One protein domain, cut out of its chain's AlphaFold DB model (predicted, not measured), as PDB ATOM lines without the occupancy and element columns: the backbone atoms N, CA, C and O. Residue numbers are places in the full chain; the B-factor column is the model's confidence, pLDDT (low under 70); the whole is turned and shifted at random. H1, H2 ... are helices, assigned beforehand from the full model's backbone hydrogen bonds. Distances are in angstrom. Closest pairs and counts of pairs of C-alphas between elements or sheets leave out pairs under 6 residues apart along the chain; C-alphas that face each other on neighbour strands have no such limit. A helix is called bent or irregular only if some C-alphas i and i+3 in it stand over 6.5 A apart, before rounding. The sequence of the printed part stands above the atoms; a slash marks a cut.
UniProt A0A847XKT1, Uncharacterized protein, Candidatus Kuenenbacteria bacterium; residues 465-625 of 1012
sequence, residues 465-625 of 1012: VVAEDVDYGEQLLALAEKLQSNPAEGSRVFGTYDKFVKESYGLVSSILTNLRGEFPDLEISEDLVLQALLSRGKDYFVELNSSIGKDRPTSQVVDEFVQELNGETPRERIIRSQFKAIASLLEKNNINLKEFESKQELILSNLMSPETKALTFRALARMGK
ATOM      1  N   VAL A 465     112.624 150.821 126.701       85.75
ATOM      2  CA  VAL A 465     113.315 151.979 126.105       85.75
ATOM      3  C   VAL A 465     112.361 153.115 125.683       85.75
ATOM      4  O   VAL A 465     112.746 154.281 125.687       85.75
ATOM      5  N   VAL A 466     111.099 152.784 125.372       85.25
ATOM      6  CA  VAL A 466     110.028 153.725 124.982       85.25
ATOM      7  C   VAL A 466     109.476 154.515 126.176       85.25
ATOM      8  O   VAL A 466     108.661 155.422 126.020       85.25
ATOM      9  N   ALA A 467     109.910 154.197 127.393       78.69
ATOM     10  CA  ALA A 467     109.417 154.857 128.588       78.69
ATOM     11  C   ALA A 467     109.673 156.374 128.594       78.69
ATOM     12  O   ALA A 467     108.772 157.117 128.984       78.69
ATOM     13  N   GLU A 468     110.830 156.807 128.085       71.19
ATOM     14  CA  GLU A 468     111.229 158.218 127.970       71.19
ATOM     15  C   GLU A 468     110.597 158.908 126.749       71.19
ATOM     16  O   GLU A 468     110.029 159.989 126.877       71.19
ATOM     17  N   ASP A 469     110.654 158.268 125.577       77.88
ATOM     18  CA  ASP A 469     110.063 158.770 124.332       77.88
ATOM     19  C   ASP A 469     109.584 157.605 123.457       77.88
ATOM     20  O   ASP A 469     110.278 156.602 123.272       77.88
ATOM     21  N   VAL A 470     108.398 157.759 122.870       82.62
ATOM     22  CA  VAL A 470     107.814 156.764 121.965       82.62
ATOM     23  C   VAL A 470     108.625 156.600 120.684       82.62
ATOM     24  O   VAL A 470     108.659 155.498 120.129       82.62
ATOM     25  N   ASP A 471     109.356 157.631 120.267       83.81
ATOM     26  CA  ASP A 471     110.177 157.595 119.056       83.81
ATOM     27  C   ASP A 471     111.361 156.613 119.168       83.81
ATOM     28  O   ASP A 471     111.851 156.108 118.153       83.81
ATOM     29  N   TYR A 472     111.780 156.226 120.382       85.31
ATOM     30  CA  TYR A 472     112.799 155.180 120.557       85.31
ATOM     31  C   TYR A 472     112.327 153.794 120.101       85.31
ATOM     32  O   TYR A 472     113.160 152.941 119.787       85.31
ATOM     33  N   GLY A 473     111.015 153.569 119.978       88.44
ATOM     34  CA  GLY A 473     110.487 152.337 119.397       88.44
ATOM     35  C   GLY A 473     110.953 152.140 117.950       88.44
ATOM     36  O   GLY A 473     111.306 151.029 117.563       88.44
ATOM     37  N   GLU A 474     111.081 153.219 117.173       89.81
ATOM     38  CA  GLU A 474     111.602 153.156 115.800       89.81
ATOM     39  C   GLU A 474     113.085 152.778 115.752       89.81
ATOM     40  O   GLU A 474     113.509 152.010 114.882       89.81
ATOM     41  N   GLN A 475     113.873 153.263 116.715       88.56
ATOM     42  CA  GLN A 475     115.273 152.865 116.852       88.56
ATOM     43  C   GLN A 475     115.409 151.380 117.190       88.56
ATOM     44  O   GLN A 475     116.299 150.710 116.665       88.56
ATOM     45  N   LEU A 476     114.501 150.860 118.017       91.75
ATOM     46  CA  LEU A 476     114.469 149.457 118.401       91.75
ATOM     47  C   LEU A 476     114.121 148.539 117.225       91.75
ATOM     48  O   LEU A 476     114.807 147.538 117.015       91.75
ATOM     49  N   LEU A 477     113.142 148.920 116.398       93.69
ATOM     50  CA  LEU A 477     112.850 148.196 115.157       93.69
ATOM     51  C   LEU A 477     114.033 148.242 114.177       93.69
ATOM     52  O   LEU A 477     114.407 147.210 113.625       93.69
ATOM     53  N   ALA A 478     114.656 149.410 113.993       92.00
ATOM     54  CA  ALA A 478     115.799 149.566 113.091       92.00
ATOM     55  C   ALA A 478     117.016 148.731 113.524       92.00
ATOM     56  O   ALA A 478     117.716 148.164 112.684       92.00
ATOM     57  N   LEU A 479     117.268 148.633 114.833       91.62
ATOM     58  CA  LEU A 479     118.336 147.793 115.363       91.62
ATOM     59  C   LEU A 479     118.053 146.304 115.121       91.62
ATOM     60  O   LEU A 479     118.946 145.582 114.677       91.62
ATOM     61  N   ALA A 480     116.820 145.851 115.363       93.19
ATOM     62  CA  ALA A 480     116.430 144.461 115.127       93.19
ATOM     63  C   ALA A 480     116.599 144.059 113.650       93.19
ATOM     64  O   ALA A 480     117.119 142.986 113.357       93.19
ATOM     65  N   GLU A 481     116.258 144.949 112.716       93.31
ATOM     66  CA  GLU A 481     116.476 144.732 111.279       93.31
ATOM     67  C   GLU A 481     117.964 144.617 110.921       93.31
ATOM     68  O   GLU A 481     118.355 143.737 110.157       93.31
ATOM     69  N   LYS A 482     118.829 145.459 111.503       91.19
ATOM     70  CA  LYS A 482     120.285 145.378 111.284       91.19
ATOM     71  C   LYS A 482     120.898 144.089 111.833       91.19
ATOM     72  O   LYS A 482     121.890 143.604 111.293       91.19
ATOM     73  N   LEU A 483     120.329 143.549 112.908       91.62
ATOM     74  CA  LEU A 483     120.781 142.314 113.548       91.62
ATOM     75  C   LEU A 483     120.123 141.059 112.960       91.62
ATOM     76  O   LEU A 483     120.548 139.949 113.271       91.62
ATOM     77  N   GLN A 484     119.147 141.209 112.062       87.19
ATOM     78  CA  GLN A 484     118.390 140.104 111.474       87.19
ATOM     79  C   GLN A 484     119.279 139.062 110.780       87.19
ATOM     80  O   GLN A 484     119.006 137.864 110.837       87.19
ATOM     81  N   SER A 485     120.374 139.490 110.146       85.88
ATOM     82  CA  SER A 485     121.321 138.573 109.499       85.88
ATOM     83  C   SER A 485     122.179 137.766 110.483       85.88
ATOM     84  O   SER A 485     122.890 136.860 110.052       85.88
ATOM     85  N   ASN A 486     122.154 138.089 111.782       89.31
ATOM     86  CA  ASN A 486     122.887 137.375 112.827       89.31
ATOM     87  C   ASN A 486     122.059 137.266 114.129       89.31
ATOM     88  O   ASN A 486     122.299 138.013 115.084       89.31
ATOM     89  N   PRO A 487     121.098 136.324 114.193       88.19
ATOM     90  CA  PRO A 487     120.183 136.187 115.328       88.19
ATOM     91  C   PRO A 487     120.856 135.969 116.688       88.19
ATOM     92  O   PRO A 487     120.348 136.443 117.704       88.19
ATOM     93  N   ALA A 488     122.034 135.334 116.710       90.69
ATOM     94  CA  ALA A 488     122.816 135.152 117.928       90.69
ATOM     95  C   ALA A 488     123.249 136.496 118.540       90.69
ATOM     96  O   ALA A 488     123.172 136.671 119.754       90.69
ATOM     97  N   GLU A 489     123.650 137.468 117.714       91.62
ATOM     98  CA  GLU A 489     123.984 138.815 118.195       91.62
ATOM     99  C   GLU A 489     122.731 139.577 118.632       91.62
ATOM    100  O   GLU A 489     122.768 140.270 119.644       91.62
ATOM    101  N   GLY A 490     121.603 139.386 117.937       91.94
ATOM    102  CA  GLY A 490     120.294 139.868 118.391       91.94
ATOM    103  C   GLY A 490     119.978 139.408 119.816       91.94
ATOM    104  O   GLY A 490     119.740 140.233 120.695       91.94
ATOM    105  N   SER A 491     120.070 138.100 120.079       92.25
ATOM    106  CA  SER A 491     119.846 137.530 121.416       92.25
ATOM    107  C   SER A 491     120.804 138.097 122.466       92.25
ATOM    108  O   SER A 491     120.374 138.458 123.560       92.25
ATOM    109  N   ARG A 492     122.088 138.266 122.133       93.19
ATOM    110  CA  ARG A 492     123.059 138.879 123.050       93.19
ATOM    111  C   ARG A 492     122.706 140.324 123.387       93.19
ATOM    112  O   ARG A 492     122.780 140.690 124.557       93.19
ATOM    113  N   VAL A 493     122.324 141.131 122.399       92.75
ATOM    114  CA  VAL A 493     121.988 142.549 122.587       92.75
ATOM    115  C   VAL A 493     120.723 142.705 123.422       92.75
ATOM    116  O   VAL A 493     120.772 143.295 124.504       92.75
ATOM    117  N   PHE A 494     119.602 142.153 122.953       93.62
ATOM    118  CA  PHE A 494     118.311 142.343 123.613       93.62
ATOM    119  C   PHE A 494     118.264 141.615 124.964       93.62
ATOM    120  O   PHE A 494     117.752 142.171 125.932       93.62
ATOM    121  N   GLY A 495     118.874 140.430 125.080       91.19
ATOM    122  CA  GLY A 495     118.951 139.694 126.346       91.19
ATOM    123  C   GLY A 495     119.828 140.388 127.394       91.19
ATOM    124  O   GLY A 495     119.491 140.408 128.579       91.19
ATOM    125  N   THR A 496     120.931 141.025 126.979       91.06
ATOM    126  CA  THR A 496     121.762 141.833 127.894       91.06
ATOM    127  C   THR A 496     121.018 143.085 128.358       91.06
ATOM    128  O   THR A 496     121.104 143.444 129.532       91.06
ATOM    129  N   TYR A 497     120.243 143.715 127.472       89.50
ATOM    130  CA  TYR A 497     119.410 144.862 127.824       89.50
ATOM    131  C   TYR A 497     118.270 144.496 128.788       89.50
ATOM    132  O   TYR A 497     118.114 145.157 129.812       89.50
ATOM    133  N   ASP A 498     117.533 143.410 128.530       87.94
ATOM    134  CA  ASP A 498     116.489 142.893 129.435       87.94
ATOM    135  C   ASP A 498     117.046 142.637 130.845       87.94
ATOM    136  O   ASP A 498     116.481 143.077 131.851       87.94
ATOM    137  N   LYS A 499     118.223 142.004 130.921       88.56
ATOM    138  CA  LYS A 499     118.930 141.789 132.186       88.56
ATOM    139  C   LYS A 499     119.281 143.110 132.883       88.56
ATOM    140  O   LYS A 499     119.043 143.239 134.083       88.56
ATOM    141  N   PHE A 500     119.815 144.088 132.152       87.44
ATOM    142  CA  PHE A 500     120.156 145.407 132.695       87.44
ATOM    143  C   PHE A 500     118.931 146.139 133.262       87.44
ATOM    144  O   PHE A 500     119.012 146.720 134.347       87.44
ATOM    145  N   VAL A 501     117.788 146.086 132.567       85.06
ATOM    146  CA  VAL A 501     116.528 146.677 133.043       85.06
ATOM    147  C   VAL A 501     116.122 146.037 134.373       85.06
ATOM    148  O   VAL A 501     115.928 146.751 135.357       85.06
ATOM    149  N   LYS A 502     116.089 144.701 134.454       83.88
ATOM    150  CA  LYS A 502     115.732 143.970 135.686       83.88
ATOM    151  C   LYS A 502     116.655 144.291 136.861       83.88
ATOM    152  O   LYS A 502     116.189 144.545 137.971       83.88
ATOM    153  N   GLU A 503     117.965 144.319 136.622       85.31
ATOM    154  CA  GLU A 503     118.944 144.697 137.645       85.31
ATOM    155  C   GLU A 503     118.765 146.147 138.102       85.31
ATOM    156  O   GLU A 503     118.909 146.438 139.290       85.31
ATOM    157  N   SER A 504     118.418 147.054 137.185       82.38
ATOM    158  CA  SER A 504     118.195 148.466 137.499       82.38
ATOM    159  C   SER A 504     117.058 148.647 138.500       82.38
ATOM    160  O   SER A 504     117.261 149.305 139.518       82.38
ATOM    161  N   TYR A 505     115.918 147.982 138.284       78.44
ATOM    162  CA  TYR A 505     114.791 147.976 139.226       78.44
ATOM    163  C   TYR A 505     115.173 147.417 140.604       78.44
ATOM    164  O   TYR A 505     114.782 147.978 141.627       78.44
ATOM    165  N   GLY A 506     115.982 146.353 140.649       80.44
ATOM    166  CA  GLY A 506     116.452 145.761 141.907       80.44
ATOM    167  C   GLY A 506     117.417 146.649 142.706       80.44
ATOM    168  O   GLY A 506     117.545 146.481 143.919       80.44
ATOM    169  N   LEU A 507     118.093 147.599 142.052       81.00
ATOM    170  CA  LEU A 507     119.110 148.455 142.672       81.00
ATOM    171  C   LEU A 507     118.583 149.811 143.153       81.00
ATOM    172  O   LEU A 507     119.274 150.464 143.939       81.00
ATOM    173  N   VAL A 508     117.380 150.224 142.735       80.69
ATOM    174  CA  VAL A 508     116.814 151.558 143.018       80.69
ATOM    175  C   VAL A 508     116.866 151.897 144.505       80.69
ATOM    176  O   VAL A 508     117.484 152.892 144.878       80.69
ATOM    177  N   SER A 509     116.289 151.062 145.374       79.81
ATOM    178  CA  SER A 509     116.203 151.374 146.807       79.81
ATOM    179  C   SER A 509     117.577 151.388 147.494       79.81
ATOM    180  O   SER A 509     117.802 152.179 148.413       79.81
ATOM    181  N   SER A 510     118.530 150.565 147.033       81.56
ATOM    182  CA  SER A 510     119.913 150.578 147.534       81.56
ATOM    183  C   SER A 510     120.639 151.867 147.142       81.56
ATOM    184  O   SER A 510     121.241 152.514 148.000       81.56
ATOM    185  N   ILE A 511     120.544 152.263 145.871       78.06
ATOM    186  CA  ILE A 511     121.146 153.497 145.354       78.06
ATOM    187  C   ILE A 511     120.518 154.715 146.034       78.06
ATOM    188  O   ILE A 511     121.239 155.592 146.501       78.06
ATOM    189  N   LEU A 512     119.189 154.740 146.164       79.88
ATOM    190  CA  LEU A 512     118.461 155.819 146.823       79.88
ATOM    191  C   LEU A 512     118.877 155.988 148.288       79.88
ATOM    192  O   LEU A 512     119.033 157.114 148.756       79.88
ATOM    193  N   THR A 513     119.069 154.885 149.014       81.56
ATOM    194  CA  THR A 513     119.514 154.925 150.415       81.56
ATOM    195  C   THR A 513     120.901 155.556 150.537       81.56
ATOM    196  O   THR A 513     121.100 156.422 151.387       81.56
ATOM    197  N   ASN A 514     121.836 155.187 149.655       75.12
ATOM    198  CA  ASN A 514     123.172 155.788 149.622       75.12
ATOM    199  C   ASN A 514     123.101 157.280 149.267       75.12
ATOM    200  O   ASN A 514     123.681 158.104 149.967       75.12
ATOM    201  N   LEU A 515     122.321 157.635 148.241       68.81
ATOM    202  CA  LEU A 515     122.136 159.017 147.802       68.81
ATOM    203  C   LEU A 515     121.537 159.907 148.892       68.81
ATOM    204  O   LEU A 515     122.033 161.003 149.110       68.81
ATOM    205  N   ARG A 516     120.517 159.444 149.620       75.81
ATOM    206  CA  ARG A 516     119.943 160.198 150.750       75.81
ATOM    207  C   ARG A 516     120.913 160.339 151.924       75.81
ATOM    208  O   ARG A 516     120.808 161.301 152.675       75.81
ATOM    209  N   GLY A 517     121.835 159.389 152.092       73.56
ATOM    210  CA  GLY A 517     122.901 159.473 153.089       73.56
ATOM    211  C   GLY A 517     123.991 160.480 152.715       73.56
ATOM    212  O   GLY A 517     124.461 161.216 153.577       73.56
ATOM    213  N   GLU A 518     124.374 160.528 151.439       65.25
ATOM    214  CA  GLU A 518     125.384 161.459 150.915       65.25
ATOM    215  C   GLU A 518     124.823 162.879 150.691       65.25
ATOM    216  O   GLU A 518     125.547 163.859 150.857       65.25
ATOM    217  N   PHE A 519     123.531 162.997 150.362       61.50
ATOM    218  CA  PHE A 519     122.851 164.241 149.986       61.50
ATOM    219  C   PHE A 519     121.498 164.390 150.704       61.50
ATOM    220  O   PHE A 519     120.444 164.321 150.067       61.50
ATOM    221  N   PRO A 520     121.488 164.603 152.029       63.69
ATOM    222  CA  PRO A 520     120.249 164.668 152.808       63.69
ATOM    223  C   PRO A 520     119.331 165.836 152.413       63.69
ATOM    224  O   PRO A 520     118.122 165.754 152.620       63.69
ATOM    225  N   ASP A 521     119.889 166.895 151.817       56.31
ATOM    226  CA  ASP A 521     119.165 168.117 151.444       56.31
ATOM    227  C   ASP A 521     118.562 168.073 150.023       56.31
ATOM    228  O   ASP A 521     117.876 169.009 149.604       56.31
ATOM    229  N   LEU A 522     118.815 167.006 149.256       58.03
ATOM    230  CA  LEU A 522     118.272 166.818 147.909       58.03
ATOM    231  C   LEU A 522     117.045 165.899 147.949       58.03
ATOM    232  O   LEU A 522     117.108 164.754 148.399       58.03
ATOM    233  N   GLU A 523     115.921 166.382 147.416       65.94
ATOM    234  CA  GLU A 523     114.721 165.568 147.213       65.94
ATOM    235  C   GLU A 523     114.945 164.566 146.071       65.94
ATOM    236  O   GLU A 523     114.676 164.840 144.903       65.94
ATOM    237  N   ILE A 524     115.476 163.392 146.419       68.25
ATOM    238  CA  ILE A 524     115.700 162.279 145.492       68.25
ATOM    239  C   ILE A 524     114.587 161.240 145.701       68.25
ATOM    240  O   ILE A 524     114.364 160.752 146.822       68.25
ATOM    241  N   SER A 525     113.870 160.914 144.623       73.75
ATOM    242  CA  SER A 525     112.832 159.876 144.574       73.75
ATOM    243  C   SER A 525     113.360 158.578 143.952       73.75
ATOM    244  O   SER A 525     114.394 158.572 143.282       73.75
ATOM    245  N   GLU A 526     112.650 157.468 144.172       74.06
ATOM    246  CA  GLU A 526     112.943 156.188 143.505       74.06
ATOM    247  C   GLU A 526     112.847 156.321 141.979       74.06
ATOM    248  O   GLU A 526     113.702 155.808 141.258       74.06
ATOM    249  N   ASP A 527     111.873 157.091 141.499       70.00
ATOM    250  CA  ASP A 527     111.629 157.322 140.075       70.00
ATOM    251  C   ASP A 527     112.828 157.990 139.414       70.00
ATOM    252  O   ASP A 527     113.306 157.514 138.394       70.00
ATOM    253  N   LEU A 528     113.375 159.046 140.023       69.31
ATOM    254  CA  LEU A 528     114.522 159.768 139.470       69.31
ATOM    255  C   LEU A 528     115.732 158.838 139.283       69.31
ATOM    256  O   LEU A 528     116.406 158.871 138.250       69.31
ATOM    257  N   VAL A 529     115.989 157.989 140.282       73.62
ATOM    258  CA  VAL A 529     117.079 157.007 140.255       73.62
ATOM    259  C   VAL A 529     116.840 155.980 139.151       73.62
ATOM    260  O   VAL A 529     117.732 155.705 138.349       73.62
ATOM    261  N   LEU A 530     115.624 155.441 139.072       77.38
ATOM    262  CA  LEU A 530     115.247 154.459 138.066       77.38
ATOM    263  C   LEU A 530     115.318 155.034 136.645       77.38
ATOM    264  O   LEU A 530     115.889 154.408 135.755       77.38
ATOM    265  N   GLN A 531     114.821 156.250 136.435       73.81
ATOM    266  CA  GLN A 531     114.920 156.954 135.162       73.81
ATOM    267  C   GLN A 531     116.371 157.148 134.726       73.81
ATOM    268  O   GLN A 531     116.664 157.042 133.541       73.81
ATOM    269  N   ALA A 532     117.282 157.476 135.646       71.69
ATOM    270  CA  ALA A 532     118.696 157.645 135.313       71.69
ATOM    271  C   ALA A 532     119.325 156.328 134.836       71.69
ATOM    272  O   ALA A 532     120.070 156.319 133.855       71.69
ATOM    273  N   LEU A 533     118.979 155.216 135.490       76.94
ATOM    274  CA  LEU A 533     119.419 153.881 135.091       76.94
ATOM    275  C   LEU A 533     118.870 153.504 133.705       76.94
ATOM    276  O   LEU A 533     119.633 153.117 132.821       76.94
ATOM    277  N   LEU A 534     117.564 153.677 133.478       79.88
ATOM    278  CA  LEU A 534     116.916 153.296 132.218       79.88
ATOM    279  C   LEU A 534     117.342 154.179 131.030       79.88
ATOM    280  O   LEU A 534     117.634 153.636 129.960       79.88
ATOM    281  N   SER A 535     117.460 155.504 131.214       75.38
ATOM    282  CA  SER A 535     117.953 156.427 130.171       75.38
ATOM    283  C   SER A 535     119.345 156.033 129.678       75.38
ATOM    284  O   SER A 535     119.647 156.164 128.496       75.38
ATOM    285  N   ARG A 536     120.197 155.484 130.549       74.31
ATOM    286  CA  ARG A 536     121.515 155.041 130.108       74.31
ATOM    287  C   ARG A 536     121.456 153.804 129.229       74.31
ATOM    288  O   ARG A 536     122.149 153.739 128.214       74.31
ATOM    289  N   GLY A 537     120.667 152.813 129.635       77.88
ATOM    290  CA  GLY A 537     120.473 151.624 128.817       77.88
ATOM    291  C   GLY A 537     120.000 152.012 127.411       77.88
ATOM    292  O   GLY A 537     120.504 151.477 126.428       77.88
ATOM    293  N   LYS A 538     119.078 152.979 127.327       80.75
ATOM    294  CA  LYS A 538     118.617 153.584 126.071       80.75
ATOM    295  C   LYS A 538     119.769 154.191 125.268       80.75
ATOM    296  O   LYS A 538     119.900 153.874 124.091       80.75
ATOM    297  N   ASP A 539     120.616 155.021 125.874       74.31
ATOM    298  CA  ASP A 539     121.742 155.647 125.168       74.31
ATOM    299  C   ASP A 539     122.686 154.604 124.552       74.31
ATOM    300  O   ASP A 539     123.007 154.697 123.370       74.31
ATOM    301  N   TYR A 540     123.066 153.563 125.306       77.00
ATOM    302  CA  TYR A 540     123.879 152.462 124.770       77.00
ATOM    303  C   TYR A 540     123.202 151.774 123.575       77.00
ATOM    304  O   TYR A 540     123.866 151.360 122.625       77.00
ATOM    305  N   PHE A 541     121.876 151.673 123.604       79.38
ATOM    306  CA  PHE A 541     121.076 151.096 122.529       79.38
ATOM    307  C   PHE A 541     121.109 151.949 121.250       79.38
ATOM    308  O   PHE A 541     121.282 151.423 120.146       79.38
ATOM    309  N   VAL A 542     120.988 153.271 121.396       77.12
ATOM    310  CA  VAL A 542     121.107 154.250 120.301       77.12
ATOM    311  C   VAL A 542     122.531 154.246 119.732       77.12
ATOM    312  O   VAL A 542     122.719 154.192 118.512       77.12
ATOM    313  N   GLU A 543     123.541 154.241 120.608       75.56
ATOM    314  CA  GLU A 543     124.964 154.161 120.255       75.56
ATOM    315  C   GLU A 543     125.246 152.900 119.418       75.56
ATOM    316  O   GLU A 543     125.826 152.996 118.328       75.56
ATOM    317  N   LEU A 544     124.758 151.738 119.866       84.12
ATOM    318  CA  LEU A 544     124.876 150.463 119.158       84.12
ATOM    319  C   LEU A 544     124.232 150.526 117.767       84.12
ATOM    320  O   LEU A 544     124.871 150.179 116.770       84.12
ATOM    321  N   ASN A 545     122.997 151.030 117.674       83.69
ATOM    322  CA  ASN A 545     122.294 151.180 116.401       83.69
ATOM    323  C   ASN A 545     123.068 152.078 115.421       83.69
ATOM    324  O   ASN A 545     123.165 151.764 114.235       83.69
ATOM    325  N   SER A 546     123.665 153.172 115.903       77.44
ATOM    326  CA  SER A 546     124.465 154.083 115.072       77.44
ATOM    327  C   SER A 546     125.816 153.502 114.627       77.44
ATOM    328  O   SER A 546     126.383 153.953 113.628       77.44
ATOM    329  N   SER A 547     126.336 152.520 115.367       77.31
ATOM    330  CA  SER A 547     127.664 151.934 115.157       77.31
ATOM    331  C   SER A 547     127.630 150.705 114.249       77.31
ATOM    332  O   SER A 547     128.571 150.470 113.491       77.31
ATOM    333  N   ILE A 548     126.532 149.942 114.263       80.69
ATOM    334  CA  ILE A 548     126.340 148.812 113.347       80.69
ATOM    335  C   ILE A 548     126.187 149.328 111.909       80.69
ATOM    336  O   ILE A 548     125.287 150.113 111.602       80.69
ATOM    337  N   GLY A 549     127.061 148.846 111.020       69.31
ATOM    338  CA  GLY A 549     127.098 149.208 109.598       69.31
ATOM    339  C   GLY A 549     128.202 150.200 109.206       69.31
ATOM    340  O   GLY A 549     128.351 150.477 108.019       69.31
ATOM    341  N   LYS A 550     128.995 150.710 110.161       67.88
ATOM    342  CA  LYS A 550     130.171 151.561 109.899       67.88
ATOM    343  C   LYS A 550     131.447 150.719 109.929       67.88
ATOM    344  O   LYS A 550     131.894 150.476 111.036       67.88
ATOM    345  N   ASP A 551     131.982 150.261 108.786       73.06
ATOM    346  CA  ASP A 551     133.295 149.586 108.532       73.06
ATOM    347  C   ASP A 551     133.874 148.590 109.578       73.06
ATOM    348  O   ASP A 551     134.982 148.075 109.429       73.06
ATOM    349  N   ARG A 552     133.124 148.264 110.627       78.00
ATOM    350  CA  ARG A 552     133.504 147.495 111.805       78.00
ATOM    351  C   ARG A 552     132.666 146.218 111.840       78.00
ATOM    352  O   ARG A 552     131.474 146.264 111.525       78.00
ATOM    353  N   PRO A 553     133.244 145.078 112.251       84.62
ATOM    354  CA  PRO A 553     132.486 143.846 112.419       84.62
ATOM    355  C   PRO A 553     131.386 144.007 113.475       84.62
ATOM    356  O   PRO A 553     131.665 144.431 114.595       84.62
ATOM    357  N   THR A 554     130.152 143.606 113.150       85.75
ATOM    358  CA  THR A 554     129.001 143.667 114.071       85.75
ATOM    359  C   THR A 554     129.300 143.009 115.419       85.75
ATOM    360  O   THR A 554     128.969 143.580 116.452       85.75
ATOM    361  N   SER A 555     129.983 141.859 115.425       85.81
ATOM    362  CA  SER A 555     130.333 141.137 116.655       85.81
ATOM    363  C   SER A 555     131.210 141.963 117.600       85.81
ATOM    364  O   SER A 555     130.987 141.950 118.802       85.81
ATOM    365  N   GLN A 556     132.163 142.738 117.066       84.00
ATOM    366  CA  GLN A 556     133.027 143.599 117.879       84.00
ATOM    367  C   GLN A 556     132.224 144.727 118.538       84.00
ATOM    368  O   GLN A 556     132.407 145.009 119.718       84.00
ATOM    369  N   VAL A 557     131.326 145.362 117.783       83.88
ATOM    370  CA  VAL A 557     130.477 146.446 118.299       83.88
ATOM    371  C   VAL A 557     129.509 145.914 119.366       83.88
ATOM    372  O   VAL A 557     129.275 146.571 120.377       83.88
ATOM    373  N   VAL A 558     128.977 144.702 119.175       87.94
ATOM    374  CA  VAL A 558     128.120 144.039 120.169       87.94
ATOM    375  C   VAL A 558     128.910 143.645 121.419       87.94
ATOM    376  O   VAL A 558     128.411 143.836 122.525       87.94
ATOM    377  N   ASP A 559     130.144 143.151 121.283       85.12
ATOM    378  CA  ASP A 559     131.014 142.848 122.426       85.12
ATOM    379  C   ASP A 559     131.290 144.095 123.276       85.12
ATOM    380  O   ASP A 559     131.201 144.026 124.502       85.12
ATOM    381  N   GLU A 560     131.561 145.236 122.634       81.19
ATOM    382  CA  GLU A 560     131.735 146.532 123.301       81.19
ATOM    383  C   GLU A 560     130.466 146.938 124.056       81.19
ATOM    384  O   GLU A 560     130.533 147.191 125.257       81.19
ATOM    385  N   PHE A 561     129.297 146.888 123.408       86.19
ATOM    386  CA  PHE A 561     128.009 147.169 124.055       86.19
ATOM    387  C   PHE A 561     127.770 146.279 125.285       86.19
ATOM    388  O   PHE A 561     127.425 146.771 126.360       86.19
ATOM    389  N   VAL A 562     127.978 144.965 125.155       86.31
ATOM    390  CA  VAL A 562     127.765 144.005 126.249       86.31
ATOM    391  C   VAL A 562     128.735 144.266 127.403       86.31
ATOM    392  O   VAL A 562     128.332 144.176 128.566       86.31
ATOM    393  N   GLN A 563     129.999 144.578 127.111       83.50
ATOM    394  CA  GLN A 563     130.988 144.913 128.136       83.50
ATOM    395  C   GLN A 563     130.650 146.224 128.842       83.50
ATOM    396  O   GLN A 563     130.715 146.277 130.067       83.50
ATOM    397  N   GLU A 564     130.254 147.258 128.103       79.19
ATOM    398  CA  GLU A 564     129.922 148.555 128.685       79.19
ATOM    399  C   GLU A 564     128.644 148.511 129.537       79.19
ATOM    400  O   GLU A 564     128.602 149.137 130.598       79.19
ATOM    401  N   LEU A 565     127.621 147.752 129.118       81.12
ATOM    402  CA  LEU A 565     126.365 147.644 129.864       81.12
ATOM    403  C   LEU A 565     126.522 146.805 131.146       81.12
ATOM    404  O   LEU A 565     125.954 147.146 132.181       81.12
ATOM    405  N   ASN A 566     127.319 145.729 131.107       81.94
ATOM    406  CA  ASN A 566     127.573 144.884 132.284       81.94
ATOM    407  C   ASN A 566     128.680 145.426 133.205       81.94
ATOM    408  O   ASN A 566     128.709 145.089 134.388       81.94
ATOM    409  N   GLY A 567     129.614 146.217 132.673       74.81
ATOM    410  CA  GLY A 567     130.782 146.719 133.399       74.81
ATOM    411  C   GLY A 567     130.484 147.875 134.354       74.81
ATOM    412  O   GLY A 567     131.346 148.237 135.151       74.81
ATOM    413  N   GLU A 568     129.278 148.445 134.297       71.19
ATOM    414  CA  GLU A 568     128.925 149.634 135.062       71.19
ATOM    415  C   GLU A 568     128.702 149.336 136.553       71.19
ATOM    416  O   GLU A 568     127.747 148.658 136.957       71.19
ATOM    417  N   THR A 569     129.572 149.901 137.382       69.50
ATOM    418  CA  THR A 569     129.594 149.765 138.837       69.50
ATOM    419  C   THR A 569     128.452 150.541 139.513       69.50
ATOM    420  O   THR A 569     127.985 151.558 138.996       69.50
ATOM    421  N   PRO A 570     128.019 150.149 140.729       65.94
ATOM    422  CA  PRO A 570     127.018 150.906 141.490       65.94
ATOM    423  C   PRO A 570     127.392 152.378 141.720       65.94
ATOM    424  O   PRO A 570     126.517 153.240 141.733       65.94
ATOM    425  N   ARG A 571     128.690 152.682 141.858       64.00
ATOM    426  CA  ARG A 571     129.189 154.053 142.021       64.00
ATOM    427  C   ARG A 571     128.971 154.885 140.756       64.00
ATOM    428  O   ARG A 571     128.525 156.021 140.852       64.00
ATOM    429  N   GLU A 572     129.223 154.312 139.580       67.25
ATOM    430  CA  GLU A 572     128.962 154.965 138.287       67.25
ATOM    431  C   GLU A 572     127.474 155.264 138.092       67.25
ATOM    432  O   GLU A 572     127.111 156.357 137.657       67.25
ATOM    433  N   ARG A 573     126.611 154.334 138.514       68.56
ATOM    434  CA  ARG A 573     125.153 154.505 138.506       68.56
ATOM    435  C   ARG A 573     124.698 155.646 139.434       68.56
ATOM    436  O   ARG A 573     123.868 156.462 139.039       68.56
ATOM    437  N   ILE A 574     125.285 155.745 140.634       65.69
ATOM    438  CA  ILE A 574     125.063 156.837 141.607       65.69
ATOM    439  C   ILE A 574     125.460 158.197 141.009       65.69
ATOM    440  O   ILE A 574     124.648 159.121 140.991       65.69
ATOM    441  N   ILE A 575     126.673 158.297 140.457       64.25
ATOM    442  CA  ILE A 575     127.207 159.505 139.803       64.25
ATOM    443  C   ILE A 575     126.278 159.986 138.683       64.25
ATOM    444  O   ILE A 575     125.993 161.176 138.560       64.25
ATOM    445  N   ARG A 576     125.754 159.064 137.872       63.97
ATOM    446  CA  ARG A 576     124.836 159.403 136.777       63.97
ATOM    447  C   ARG A 576     123.471 159.860 137.270       63.97
ATOM    448  O   ARG A 576     122.929 160.813 136.721       63.97
ATOM    449  N   SER A 577     122.936 159.242 138.324       63.19
ATOM    450  CA  SER A 577     121.711 159.730 138.968       63.19
ATOM    451  C   SER A 577     121.887 161.155 139.498       63.19
ATOM    452  O   SER A 577     120.986 161.977 139.338       63.19
ATOM    453  N   GLN A 578     123.046 161.470 140.081       64.25
ATOM    454  CA  GLN A 578     123.380 162.829 140.519       64.25
ATOM    455  C   GLN A 578     123.497 163.789 139.329       64.25
ATOM    456  O   GLN A 578     123.002 164.911 139.386       64.25
ATOM    457  N   PHE A 579     124.083 163.338 138.218       62.00
ATOM    458  CA  PHE A 579     124.182 164.130 136.996       62.00
ATOM    459  C   PHE A 579     122.808 164.431 136.375       62.00
ATOM    460  O   PHE A 579     122.539 165.577 136.031       62.00
ATOM    461  N   LYS A 580     121.896 163.450 136.298       61.09
ATOM    462  CA  LYS A 580     120.512 163.682 135.842       61.09
ATOM    463  C   LYS A 580     119.742 164.593 136.803       61.09
ATOM    464  O   LYS A 580     118.923 165.395 136.361       61.09
ATOM    465  N   ALA A 581     120.038 164.547 138.102       58.59
ATOM    466  CA  ALA A 581     119.502 165.513 139.057       58.59
ATOM    467  C   ALA A 581     119.993 166.943 138.752       58.59
ATOM    468  O   ALA A 581     119.182 167.862 138.747       58.59
ATOM    469  N   ILE A 582     121.272 167.134 138.400       58.41
ATOM    470  CA  ILE A 582     121.784 168.437 137.933       58.41
ATOM    471  C   ILE A 582     121.121 168.846 136.612       58.41
ATOM    472  O   ILE A 582     120.661 169.976 136.488       58.41
ATOM    473  N   ALA A 583     121.037 167.939 135.638       55.72
ATOM    474  CA  ALA A 583     120.428 168.221 134.341       55.72
ATOM    475  C   ALA A 583     118.944 168.600 134.479       55.72
ATOM    476  O   ALA A 583     118.503 169.579 133.892       55.72
ATOM    477  N   SER A 584     118.191 167.917 135.345       56.19
ATOM    478  CA  SER A 584     116.788 168.264 135.603       56.19
ATOM    479  C   SER A 584     116.628 169.592 136.351       56.19
ATOM    480  O   SER A 584     115.618 170.268 136.174       56.19
ATOM    481  N   LEU A 585     117.619 170.032 137.143       57.12
ATOM    482  CA  LEU A 585     117.634 171.399 137.684       57.12
ATOM    483  C   LEU A 585     117.754 172.458 136.574       57.12
ATOM    484  O   LEU A 585     117.233 173.554 136.762       57.12
ATOM    485  N   LEU A 586     118.379 172.132 135.434       52.38
ATOM    486  CA  LEU A 586     118.457 172.999 134.246       52.38
ATOM    487  C   LEU A 586     117.154 172.991 133.425       52.38
ATOM    488  O   LEU A 586     116.834 173.968 132.750       52.38
ATOM    489  N   GLU A 587     116.376 171.911 133.504       56.12
ATOM    490  CA  GLU A 587     115.081 171.770 132.818       56.12
ATOM    491  C   GLU A 587     113.916 172.436 133.570       56.12
ATOM    492  O   GLU A 587     112.838 172.630 133.003       56.12
ATOM    493  N   LYS A 588     114.099 172.808 134.845       66.44
ATOM    494  CA  LYS A 588     113.053 173.465 135.640       66.44
ATOM    495  C   LYS A 588     112.755 174.868 135.117       66.44
ATOM    496  O   LYS A 588     113.651 175.648 134.826       66.44
ATOM    497  N   ASN A 589     111.473 175.222 135.104       73.75
ATOM    498  CA  ASN A 589     111.044 176.611 134.976       73.75
ATOM    499  C   ASN A 589     111.121 177.310 136.340       73.75
ATOM    500  O   ASN A 589     110.960 176.675 137.384       73.75
ATOM    501  N   ASN A 590     111.289 178.629 136.325       81.62
ATOM    502  CA  ASN A 590     111.322 179.491 137.507       81.62
ATOM    503  C   ASN A 590     112.503 179.212 138.471       81.62
ATOM    504  O   ASN A 590     112.324 179.143 139.692       81.62
ATOM    505  N   ILE A 591     113.712 179.062 137.922       83.44
ATOM    506  CA  ILE A 591     114.965 178.772 138.639       83.44
ATOM    507  C   ILE A 591     115.411 179.975 139.485       83.44
ATOM    508  O   ILE A 591     115.573 181.087 138.976       83.44
ATOM    509  N   ASN A 592     115.667 179.729 140.772       86.19
ATOM    510  CA  ASN A 592     116.318 180.664 141.691       86.19
ATOM    511  C   ASN A 592     117.830 180.380 141.738       86.19
ATOM    512  O   ASN A 592     118.247 179.375 142.320       86.19
ATOM    513  N   LEU A 593     118.653 181.260 141.161       85.38
ATOM    514  CA  LEU A 593     120.104 181.065 141.068       85.38
ATOM    515  C   LEU A 593     120.783 180.986 142.445       85.38
ATOM    516  O   LEU A 593     121.745 180.238 142.609       85.38
ATOM    517  N   LYS A 594     120.247 181.657 143.475       81.12
ATOM    518  CA  LYS A 594     120.820 181.603 144.835       81.12
ATOM    519  C   LYS A 594     120.746 180.208 145.448       81.12
ATOM    520  O   LYS A 594     121.670 179.784 146.133       81.12
ATOM    521  N   GLU A 595     119.643 179.504 145.214       78.44
ATOM    522  CA  GLU A 595     119.466 178.115 145.653       78.44
ATOM    523  C   GLU A 595     120.166 177.117 144.726       78.44
ATOM    524  O   GLU A 595     120.440 175.987 145.126       78.44
ATOM    525  N   PHE A 596     120.413 177.509 143.476       77.75
ATOM    526  CA  PHE A 596     121.046 176.656 142.482       77.75
ATOM    527  C   PHE A 596     122.526 176.409 142.803       77.75
ATOM    528  O   PHE A 596     122.952 175.256 142.795       77.75
ATOM    529  N   GLU A 597     123.288 177.456 143.145       77.31
ATOM    530  CA  GLU A 597     124.721 177.337 143.481       77.31
ATOM    531  C   GLU A 597     124.959 176.365 144.644       77.31
ATOM    532  O   GLU A 597     125.785 175.463 144.526       77.31
ATOM    533  N   SER A 598     124.189 176.472 145.732       70.25
ATOM    534  CA  SER A 598     124.366 175.596 146.900       70.25
ATOM    535  C   SER A 598     124.086 174.124 146.583       70.25
ATOM    536  O   SER A 598     124.812 173.238 147.036       70.25
ATOM    537  N   LYS A 599     123.068 173.851 145.757       68.19
ATOM    538  CA  LYS A 599     122.745 172.495 145.288       68.19
ATOM    539  C   LYS A 599     123.822 171.954 144.348       68.19
ATOM    540  O   LYS A 599     124.168 170.779 144.439       68.19
ATOM    541  N   GLN A 600     124.367 172.785 143.463       71.19
ATOM    542  CA  GLN A 600     125.375 172.355 142.499       71.19
ATOM    543  C   GLN A 600     126.756 172.150 143.141       71.19
ATOM    544  O   GLN A 600     127.427 171.176 142.810       71.19
ATOM    545  N   GLU A 601     127.180 173.009 144.071       68.25
ATOM    546  CA  GLU A 601     128.470 172.900 144.772       68.25
ATOM    547  C   GLU A 601     128.574 171.591 145.572       68.25
ATOM    548  O   GLU A 601     129.590 170.888 145.509       68.25
ATOM    549  N   LEU A 602     127.492 171.202 146.254       61.19
ATOM    550  CA  LEU A 602     127.408 169.932 146.975       61.19
ATOM    551  C   LEU A 602     127.577 168.726 146.036       61.19
ATOM    552  O   LEU A 602     128.231 167.747 146.387       61.19
ATOM    553  N   ILE A 603     127.018 168.790 144.825       61.75
ATOM    554  CA  ILE A 603     127.112 167.692 143.859       61.75
ATOM    555  C   ILE A 603     128.493 167.682 143.185       61.75
ATOM    556  O   ILE A 603     129.147 166.643 143.134       61.75
ATOM    557  N   LEU A 604     128.997 168.833 142.735       66.81
ATOM    558  CA  LEU A 604     130.302 168.939 142.076       66.81
ATOM    559  C   LEU A 604     131.462 168.560 143.004       66.81
ATOM    560  O   LEU A 604     132.380 167.870 142.571       66.81
ATOM    561  N   SER A 605     131.423 168.936 144.283       63.59
ATOM    562  CA  SER A 605     132.470 168.553 145.246       63.59
ATOM    563  C   SER A 605     132.611 167.032 145.413       63.59
ATOM    564  O   SER A 605     133.724 166.539 145.602       63.59
ATOM    565  N   ASN A 606     131.520 166.281 145.243       56.41
ATOM    566  CA  ASN A 606     131.504 164.818 145.306       56.41
ATOM    567  C   ASN A 606     131.839 164.135 143.960       56.41
ATOM    568  O   ASN A 606     132.307 162.995 143.945       56.41
ATOM    569  N   LEU A 607     131.663 164.838 142.833       59.28
ATOM    570  CA  LEU A 607     131.870 164.317 141.475       59.28
ATOM    571  C   LEU A 607     133.298 164.491 140.913       59.28
ATOM    572  O   LEU A 607     133.610 163.975 139.843       59.28
ATOM    573  N   MET A 608     134.203 165.198 141.590       62.12
ATOM    574  CA  MET A 608     135.475 165.626 140.976       62.12
ATOM    575  C   MET A 608     136.695 164.718 141.245       62.12
ATOM    576  O   MET A 608     137.835 165.176 141.130       62.12
ATOM    577  N   SER A 609     136.506 163.419 141.533       68.75
ATOM    578  CA  SER A 609     137.617 162.446 141.415       68.75
ATOM    579  C   SER A 609     138.018 162.271 139.937       68.75
ATOM    580  O   SER A 609     137.149 162.405 139.073       68.75
ATOM    581  N   PRO A 610     139.285 161.954 139.601       67.31
ATOM    582  CA  PRO A 610     139.716 161.791 138.207       67.31
ATOM    583  C   PRO A 610     138.860 160.795 137.410       67.31
ATOM    584  O   PRO A 610     138.476 161.076 136.277       67.31
ATOM    585  N   GLU A 611     138.498 159.667 138.023       66.00
ATOM    586  CA  GLU A 611     137.659 158.634 137.409       66.00
ATOM    587  C   GLU A 611     136.223 159.134 137.199       66.00
ATOM    588  O   GLU A 611     135.658 158.997 136.114       66.00
ATOM    589  N   THR A 612     135.651 159.782 138.217       68.50
ATOM    590  CA  THR A 612     134.277 160.311 138.195       68.50
ATOM    591  C   THR A 612     134.117 161.443 137.179       68.50
ATOM    592  O   THR A 612     133.110 161.531 136.471       68.50
ATOM    593  N   LYS A 613     135.155 162.267 137.039       74.75
ATOM    594  CA  LYS A 613     135.239 163.325 136.036       74.75
ATOM    595  C   LYS A 613     135.208 162.757 134.618       74.75
ATOM    596  O   LYS A 613     134.441 163.246 133.791       74.75
ATOM    597  N   ALA A 614     135.984 161.706 134.351       77.56
ATOM    598  CA  ALA A 614     136.016 161.066 133.036       77.56
ATOM    599  C   ALA A 614     134.633 160.533 132.633       77.56
ATOM    600  O   ALA A 614     134.161 160.761 131.521       77.56
ATOM    601  N   LEU A 615     133.948 159.887 133.580       71.38
ATOM    602  CA  LEU A 615     132.597 159.359 133.401       71.38
ATOM    603  C   LEU A 615     131.568 160.461 133.129       71.38
ATOM    604  O   LEU A 615     130.726 160.306 132.245       71.38
ATOM    605  N   THR A 616     131.659 161.570 133.862       72.12
ATOM    606  CA  THR A 616     130.771 162.731 133.703       72.12
ATOM    607  C   THR A 616     130.946 163.368 132.328       72.12
ATOM    608  O   THR A 616     129.971 163.623 131.626       72.12
ATOM    609  N   PHE A 617     132.190 163.574 131.896       77.69
ATOM    610  CA  PHE A 617     132.483 164.157 130.590       77.69
ATOM    611  C   PHE A 617     132.112 163.229 129.435       77.69
ATOM    612  O   PHE A 617     131.553 163.690 128.445       77.69
ATOM    613  N   ARG A 618     132.299 161.916 129.587       75.62
ATOM    614  CA  ARG A 618     131.810 160.941 128.607       75.62
ATOM    615  C   ARG A 618     130.287 160.979 128.475       75.62
ATOM    616  O   ARG A 618     129.775 160.920 127.363       75.62
ATOM    617  N   ALA A 619     129.563 161.092 129.592       69.06
ATOM    618  CA  ALA A 619     128.109 161.242 129.566       69.06
ATOM    619  C   ALA A 619     127.694 162.535 128.843       69.06
ATOM    620  O   ALA A 619     126.868 162.487 127.938       69.06
ATOM    621  N   LEU A 620     128.332 163.666 129.161       72.12
ATOM    622  CA  LEU A 620     128.083 164.939 128.483       72.12
ATOM    623  C   LEU A 620     128.376 164.881 126.975       72.12
ATOM    624  O   LEU A 620     127.583 165.397 126.191       72.12
ATOM    625  N   ALA A 621     129.474 164.244 126.561       76.56
ATOM    626  CA  ALA A 621     129.821 164.098 125.147       76.56
ATOM    627  C   ALA A 621     128.772 163.261 124.407       76.56
ATOM    628  O   ALA A 621     128.261 163.677 123.370       76.56
ATOM    629  N   ARG A 622     128.356 162.135 125.001       67.12
ATOM    630  CA  ARG A 622     127.293 161.267 124.467       67.12
ATOM    631  C   ARG A 622     125.939 161.977 124.361       67.12
ATOM    632  O   ARG A 622     125.193 161.719 123.425       67.12
ATOM    633  N   MET A 623     125.645 162.907 125.271       61.06
ATOM    634  CA  MET A 623     124.448 163.760 125.220       61.06
ATOM    635  C   MET A 623     124.553 164.919 124.211       61.06
ATOM    636  O   MET A 623     123.624 165.721 124.107       61.06
ATOM    637  N   GLY A 624     125.679 165.070 123.501       71.75
ATOM    638  CA  GLY A 624     125.934 166.218 122.624       71.75
ATOM    639  C   GLY A 624     126.075 167.542 123.385       71.75
ATOM    640  O   GLY A 624     125.799 168.608 122.838       71.75
ATOM    641  N   LYS A 625     126.447 167.472 124.671       74.94
ATOM    642  CA  LYS A 625     126.603 168.605 125.596       74.94
ATOM    643  C   LYS A 625     128.061 168.918 125.936       74.94
ATOM    644  O   LYS A 625     128.307 169.905 126.621       74.94
TER     645      LYS A 625
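This is residues 465 to 625 of the 1012 residues of an uncharacterized protein of Candidatus Kuenenbacteria bacterium (UniProt A0A847XKT1). An elongated two-part stack of helices: H1, H2a, H3 and H4 form a four-helix bundle at one end, and at the other H5 crosses the beginning of H3 while H6 folds back along H5 and H7 packs on H5. H2 is bent, and its second arm H2b turns away from the bundle to pack on H3 and H5. The printed part has 161 residues with seven named helices, H1 to H7 in chain order, and no named strand; its class is all helix. It is compact, with a radius of gyration of the C-alphas of 17.2 A and spans of 55 by 32 by 29 A.

H1, residues 472 to 483, precedes H2, residues 487 to 518, assigned as one helix by its hydrogen bonds but bent, with C-alphas 506 and 509 7.5 A apart; its arms are H2a, residues 487 to 506, and H2b, residues 509 to 518. With H3, residues 526 to 547, and H4, residues 554 to 566, H1 and H2a form an up and down bundle, each running against the one before. H1 and H2a only just touch, with 3 pairs of C-alphas within 8 A, and only at the corner, closest at Leu 483 and Gly 490. H2a touches H3 opposite ways at a shallow tilt of 16 degrees, with residues 497 to 505 alone, closest at the C-alphas of Ser 504 and Leu 533, 6.1 A. H3 and H4 form a helical hairpin, a shallow tilt of 14 degrees. H5, residues 570 to 587, touches H3 about perpendicular at 84 degrees, with the C-alphas of Ala 532 and Ser 577 closest, 5.2 A. H2b touches H5 at the C-alphas of Ile 511 and Ile 574, 6.4 A. H5 and H6, residues 593 to 607, form a second helical hairpin. H7, residues 610 to 622, touches H5 at a steep tilt of 51 degrees, closest at Ile 575 and Thr 612, 7.3 A. In H1, H2a, H2b, H3, H4, H5 and H7 every O i to N i+4 pair is within hydrogen-bond range; in H6 it is 9 of 11.

H1 begins at C-alpha 472 (112.799, 155.180, 120.557). H2a is 28.5 A long, H3 32.2 A and H5 25.6 A. H7 ends at C-alpha 622 (127.293, 161.267, 124.467).

The C-alphas of Ser 485 and Lys 594 are the two farthest apart, 55.7 A. The printed part has no cut and no long link. Residues 587 to 595, of which 593 to 595 belong to H6, stand free. The mean pLDDT of the printed part is 76.5; residues 569 to 588 and 601 to 612 are among those under 70.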